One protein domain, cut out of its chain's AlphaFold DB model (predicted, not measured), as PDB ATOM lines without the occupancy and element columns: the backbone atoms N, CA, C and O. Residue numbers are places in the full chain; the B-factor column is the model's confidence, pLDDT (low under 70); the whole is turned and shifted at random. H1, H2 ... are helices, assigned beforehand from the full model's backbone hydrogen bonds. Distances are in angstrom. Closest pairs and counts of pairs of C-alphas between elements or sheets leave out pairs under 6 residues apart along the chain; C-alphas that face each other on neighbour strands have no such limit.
ATOM      1  N   GLU A   4     193.118 231.354 229.507       95.50
ATOM      2  CA  GLU A   4     192.878 230.922 228.127       95.50
ATOM      3  C   GLU A   4     193.875 231.532 227.129       95.50
ATOM      4  O   GLU A   4     194.338 230.849 226.222       95.50
ATOM      5  N   GLU A   5     194.299 232.783 227.333       95.88
ATOM      6  CA  GLU A   5     195.309 233.439 226.488       95.88
ATOM      7  C   GLU A   5     196.680 232.766 226.635       95.88
ATOM      8  O   GLU A   5     197.402 232.593 225.654       95.88
ATOM      9  N   VAL A   6     197.042 232.375 227.864       95.69
ATOM     10  CA  VAL A   6     198.306 231.676 228.144       95.69
ATOM     11  C   VAL A   6     198.303 230.291 227.505       95.69
ATOM     12  O   VAL A   6     199.279 229.917 226.854       95.69
ATOM     13  N   LYS A   7     197.198 229.554 227.656       96.38
ATOM     14  CA  LYS A   7     197.016 228.231 227.048       96.38
ATOM     15  C   LYS A   7     197.094 228.299 225.525       96.38
ATOM     16  O   LYS A   7     197.888 227.572 224.938       96.38
ATOM     17  N   ALA A   8     196.368 229.234 224.911       96.50
ATOM     18  CA  ALA A   8     196.342 229.420 223.463       96.50
ATOM     19  C   ALA A   8     197.728 229.755 222.891       96.50
ATOM     20  O   ALA A   8     198.150 229.159 221.902       96.50
ATOM     21  N   LEU A   9     198.475 230.666 223.528       95.81
ATOM     22  CA  LEU A   9     199.847 230.979 223.112       95.81
ATOM     23  C   LEU A   9     200.761 229.752 223.188       95.81
ATOM     24  O   LEU A   9     201.527 229.514 222.257       95.81
ATOM     25  N   GLY A  10     200.655 228.962 224.260       93.88
ATOM     26  CA  GLY A  10     201.406 227.716 224.398       93.88
ATOM     27  C   GLY A  10     201.021 226.676 223.345       93.88
ATOM     28  O   GLY A  10     201.895 226.031 222.777       93.88
ATOM     29  N   GLN A  11     199.726 226.544 223.044       94.06
ATOM     30  CA  GLN A  11     199.218 225.608 222.041       94.06
ATOM     31  C   GLN A  11     199.744 225.932 220.639       94.06
ATOM     32  O   GLN A  11     200.127 225.024 219.907       94.06
ATOM     33  N   ILE A  12     199.814 227.214 220.271       93.75
ATOM     34  CA  ILE A  12     200.342 227.640 218.964       93.75
ATOM     35  C   ILE A  12     201.827 227.264 218.797       93.75
ATOM     36  O   ILE A  12     202.291 227.077 217.674       93.75
ATOM     37  N   GLU A  13     202.582 227.151 219.891       91.94
ATOM     38  CA  GLU A  13     204.012 226.814 219.871       91.94
ATOM     39  C   GLU A  13     204.304 225.314 220.023       91.94
ATOM     40  O   GLU A  13     205.474 224.919 220.061       91.94
ATOM     41  N   LEU A  14     203.269 224.473 220.090       91.00
ATOM     42  CA  LEU A  14     203.424 223.028 220.210       91.00
ATOM     43  C   LEU A  14     204.197 222.438 219.036       91.00
ATOM     44  O   LEU A  14     203.898 222.680 217.866       91.00
ATOM     45  N   LYS A  15     205.157 221.576 219.363       89.06
ATOM     46  CA  LYS A  15     205.882 220.799 218.359       89.06
ATOM     47  C   LYS A  15     205.110 219.538 218.001       89.06
ATOM     48  O   LYS A  15     204.500 218.906 218.863       89.06
ATOM     49  N   GLU A  16     205.259 219.084 216.760       87.44
ATOM     50  CA  GLU A  16     204.693 217.809 216.294       87.44
ATOM     51  C   GLU A  16     205.070 216.628 217.202       87.44
ATOM     52  O   GLU A  16     204.244 215.766 217.482       87.44
ATOM     53  N   SER A  17     206.291 216.618 217.748       86.88
ATOM     54  CA  SER A  17     206.739 215.584 218.689       86.88
ATOM     55  C   SER A  17     205.930 215.543 219.991       86.88
ATOM     56  O   SER A  17     205.767 214.479 220.587       86.88
ATOM     57  N   GLU A  18     205.446 216.694 220.464       86.56
ATOM     58  CA  GLU A  18     204.615 216.773 221.670       86.56
ATOM     59  C   GLU A  18     203.199 216.271 221.392       86.56
ATOM     60  O   GLU A  18     202.649 215.530 222.206       86.56
ATOM     61  N   ILE A  19     202.659 216.598 220.214       85.88
ATOM     62  CA  ILE A  19     201.370 216.086 219.732       85.88
ATOM     63  C   ILE A  19     201.436 214.560 219.601       85.88
ATOM     64  O   ILE A  19     200.610 213.851 220.172       85.88
ATOM     65  N   TYR A  20     202.486 214.039 218.961       85.94
ATOM     66  CA  TYR A  20     202.707 212.599 218.821       85.94
ATOM     67  C   TYR A  20     202.796 211.878 220.176       85.94
ATOM     68  O   TYR A  20     202.227 210.804 220.364       85.94
ATOM     69  N   SER A  21     203.491 212.467 221.153       81.19
ATOM     70  CA  SER A  21     203.584 211.906 222.508       81.19
ATOM     71  C   SER A  21     202.224 211.873 223.215       81.19
ATOM     72  O   SER A  21     201.900 210.897 223.900       81.19
ATOM     73  N   ALA A  22     201.397 212.906 223.011       84.94
ATOM     74  CA  ALA A  22     200.047 212.968 223.554       84.94
ATOM     75  C   ALA A  22     199.175 211.808 223.066       84.94
ATOM     76  O   ALA A  22     198.495 211.177 223.867       84.94
ATOM     77  N   GLU A  23     199.251 211.439 221.792       85.19
ATOM     78  CA  GLU A  23     198.461 210.331 221.239       85.19
ATOM     79  C   GLU A  23     198.790 208.967 221.870       85.19
ATOM     80  O   GLU A  23     197.952 208.064 221.876       85.19
ATOM     81  N   LYS A  24     199.993 208.802 222.435       87.06
ATOM     82  CA  LYS A  24     200.493 207.514 222.940       87.06
ATOM     83  C   LYS A  24     200.210 207.249 224.417       87.06
ATOM     84  O   LYS A  24     200.402 206.121 224.866       87.06
ATOM     85  N   SER A  25     199.779 208.243 225.193       90.69
ATOM     86  CA  SER A  25     199.574 208.074 226.637       90.69
ATOM     87  C   SER A  25     198.453 208.947 227.179       90.69
ATOM     88  O   SER A  25     198.454 210.161 226.996       90.69
ATOM     89  N   LYS A  26     197.561 208.350 227.980       89.38
ATOM     90  CA  LYS A  26     196.498 209.075 228.701       89.38
ATOM     91  C   LYS A  26     197.042 210.189 229.598       89.38
ATOM     92  O   LYS A  26     196.397 211.218 229.762       89.38
ATOM     93  N   PHE A  27     198.230 210.000 230.174       87.81
ATOM     94  CA  PHE A  27     198.870 211.036 230.985       87.81
ATOM     95  C   PHE A  27     199.256 212.248 230.132       87.81
ATOM     96  O   PHE A  27     199.012 213.390 230.518       87.81
ATOM     97  N   ALA A  28     199.818 211.994 228.950       87.44
ATOM     98  CA  ALA A  28     200.183 213.047 228.020       87.44
ATOM     99  C   ALA A  28     198.931 213.752 227.465       87.44
ATOM    100  O   ALA A  28     198.903 214.977 227.472       87.44
ATOM    101  N   GLN A  29     197.856 213.022 227.139       88.06
ATOM    102  CA  GLN A  29     196.550 213.615 226.788       88.06
ATOM    103  C   GLN A  29     196.035 214.543 227.891       88.06
ATOM    104  O   GLN A  29     195.690 215.692 227.628       88.06
ATOM    105  N   LYS A  30     196.072 214.094 229.151       90.88
ATOM    106  CA  LYS A  30     195.621 214.916 230.277       90.88
ATOM    107  C   LYS A  30     196.454 216.184 230.447       90.88
ATOM    108  O   LYS A  30     195.913 217.244 230.755       90.88
ATOM    109  N   LYS A  31     197.769 216.100 230.223       89.00
ATOM    110  CA  LYS A  31     198.645 217.276 230.194       89.00
ATOM    111  C   LYS A  31     198.225 218.243 229.083       89.00
ATOM    112  O   LYS A  31     198.212 219.445 229.335       89.00
ATOM    113  N   MET A  32     197.866 217.740 227.899       90.25
ATOM    114  CA  MET A  32     197.436 218.580 226.779       90.25
ATOM    115  C   MET A  32     196.196 219.410 227.109       90.25
ATOM    116  O   MET A  32     196.201 220.623 226.917       90.25
ATOM    117  N   GLU A  33     195.178 218.777 227.686       91.94
ATOM    118  CA  GLU A  33     193.962 219.458 228.145       91.94
ATOM    119  C   GLU A  33     194.276 220.532 229.204       91.94
ATOM    120  O   GLU A  33     193.805 221.667 229.133       91.94
ATOM    121  N   LEU A  34     195.098 220.193 230.204       90.75
ATOM    122  CA  LEU A  34     195.352 221.074 231.348       90.75
ATOM    123  C   LEU A  34     196.250 222.267 231.005       90.75
ATOM    124  O   LEU A  34     195.966 223.389 231.431       90.75
ATOM    125  N   VAL A  35     197.338 222.022 230.272       90.94
ATOM    126  CA  VAL A  35     198.398 223.010 230.017       90.94
ATOM    127  C   VAL A  35     198.118 223.826 228.764       90.94
ATOM    128  O   VAL A  35     198.363 225.029 228.766       90.94
ATOM    129  N   TYR A  36     197.596 223.188 227.718       93.00
ATOM    130  CA  TYR A  36     197.382 223.827 226.421       93.00
ATOM    131  C   TYR A  36     195.907 224.080 226.122       93.00
ATOM    132  O   TYR A  36     195.616 224.754 225.151       93.00
ATOM    133  N   GLY A  37     194.978 223.612 226.965       93.06
ATOM    134  CA  GLY A  37     193.552 223.889 226.783       93.06
ATOM    135  C   GLY A  37     192.924 223.157 225.602       93.06
ATOM    136  O   GLY A  37     191.896 223.603 225.114       93.06
ATOM    137  N   ILE A  38     193.511 222.041 225.151       90.50
ATOM    138  CA  ILE A  38     192.936 221.240 224.062       90.50
ATOM    139  C   ILE A  38     191.506 220.819 224.427       90.50
ATOM    140  O   ILE A  38     191.302 220.171 225.457       90.50
ATOM    141  N   GLY A  39     190.542 221.175 223.574       88.19
ATOM    142  CA  GLY A  39     189.116 220.895 223.766       88.19
ATOM    143  C   GLY A  39     188.345 221.965 224.549       88.19
ATOM    144  O   GLY A  39     187.166 221.760 224.834       88.19
ATOM    145  N   ASP A  40     188.980 223.083 224.913       94.12
ATOM    146  CA  ASP A  40     188.310 224.264 225.461       94.12
ATOM    147  C   ASP A  40     187.970 225.254 224.338       94.12
ATOM    148  O   ASP A  40     188.857 225.850 223.730       94.12
ATOM    149  N   GLU A  41     186.673 225.481 224.113       95.81
ATOM    150  CA  GLU A  41     186.153 226.316 223.018       95.81
ATOM    151  C   GLU A  41     186.770 227.725 223.001       95.81
ATOM    152  O   GLU A  41     187.168 228.229 221.952       95.81
ATOM    153  N   LYS A  42     186.938 228.348 224.175       95.06
ATOM    154  CA  LYS A  42     187.534 229.689 224.286       95.06
ATOM    155  C   LYS A  42     189.003 229.702 223.884       95.06
ATOM    156  O   LYS A  42     189.466 230.657 223.265       95.06
ATOM    157  N   THR A  43     189.749 228.671 224.271       95.69
ATOM    158  CA  THR A  43     191.155 228.527 223.895       95.69
ATOM    159  C   THR A  43     191.271 228.307 222.387       95.69
ATOM    160  O   THR A  43     192.066 228.990 221.741       95.69
ATOM    161  N   ASP A  44     190.422 227.459 221.804       95.06
ATOM    162  CA  ASP A  44     190.419 227.166 220.367       95.06
ATOM    163  C   ASP A  44     190.095 228.406 219.511       95.06
ATOM    164  O   ASP A  44     190.781 228.674 218.518       95.06
ATOM    165  N   GLU A  45     189.131 229.234 219.930       96.31
ATOM    166  CA  GLU A  45     188.848 230.527 219.289       96.31
ATOM    167  C   GLU A  45     190.075 231.453 219.273       96.31
ATOM    168  O   GLU A  45     190.340 232.142 218.284       96.31
ATOM    169  N   LEU A  46     190.843 231.485 220.369       96.75
ATOM    170  CA  LEU A  46     192.051 232.306 220.474       96.75
ATOM    171  C   LEU A  46     193.198 231.745 219.632       96.75
ATOM    172  O   LEU A  46     193.935 232.521 219.019       96.75
ATOM    173  N   VAL A  47     193.336 230.421 219.568       96.06
ATOM    174  CA  VAL A  47     194.326 229.740 218.724       96.06
ATOM    175  C   VAL A  47     194.064 230.032 217.247       96.06
ATOM    176  O   VAL A  47     195.002 230.354 216.515       96.06
ATOM    177  N   ALA A  48     192.796 230.025 216.823       96.06
ATOM    178  CA  ALA A  48     192.392 230.310 215.446       96.06
ATOM    179  C   ALA A  48     192.783 231.722 214.961       96.06
ATOM    180  O   ALA A  48     192.944 231.945 213.760       96.06
ATOM    181  N   LEU A  49     192.984 232.685 215.871       95.38
ATOM    182  CA  LEU A  49     193.476 234.026 215.521       95.38
ATOM    183  C   LEU A  49     194.939 234.017 215.054       95.38
ATOM    184  O   LEU A  49     195.353 234.921 214.322       95.38
ATOM    185  N   GLY A  50     195.720 233.024 215.479       96.12
ATOM    186  CA  GLY A  50     197.162 232.954 215.270       96.12
ATOM    187  C   GLY A  50     197.966 233.853 216.216       96.12
ATOM    188  O   GLY A  50     197.463 234.817 216.801       96.12
TER     189      GLY A  50
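This is residues 4 to 50 of the 103 residues of an uncharacterized protein of Urechidicola croceus (UniProt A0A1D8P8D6). H3 makes one long side of an open ring of helices: H2 meets its beginning at a corner, and at its other end sits H1, with H4 packed on H1. Residues 13 to 15 close the ring between H1 and H2. The printed part has 47 residues with four named helices, H1 to H4 in order, and no named strand: all helix. It is compact, with a radius of gyration of the C-alphas of 10.2 A, and elongated, 28 by 17 by 13 A.

H3, residues 26 to 36, is 15.0 A long. H2 is residues 16 to 24, 13.0 A. H1, residues 4 to 12, 12.3 A, begins at C-alpha 4 (192.878, 230.922, 228.127). H4, residues 41 to 48, 10.6 A, ends at C-alpha 48 (192.392, 230.310, 215.446).

H3 touches H1, closest C-alphas Tyr 36 and Lys 7, 4.5 A, at a steep tilt of 61 degrees, opposite ways. H1 touches H4, closest C-alphas Glu 4 and Thr 43, 5.2 A. H2 and H3 touch only at the corner, closest C-alphas Ala 22 and Ala 28, 4.5 A. H2 and H4 are apart. Each O i to N i+4 pair is within hydrogen-bond range in H1, H3 and H4; in H2, 4 of 5.

The farthest C-alphas, Ser 25 and Leu 49, are 28.9 A apart. The printed part has no cut, its three links are tight, and no printed residue is under 70 in pLDDT.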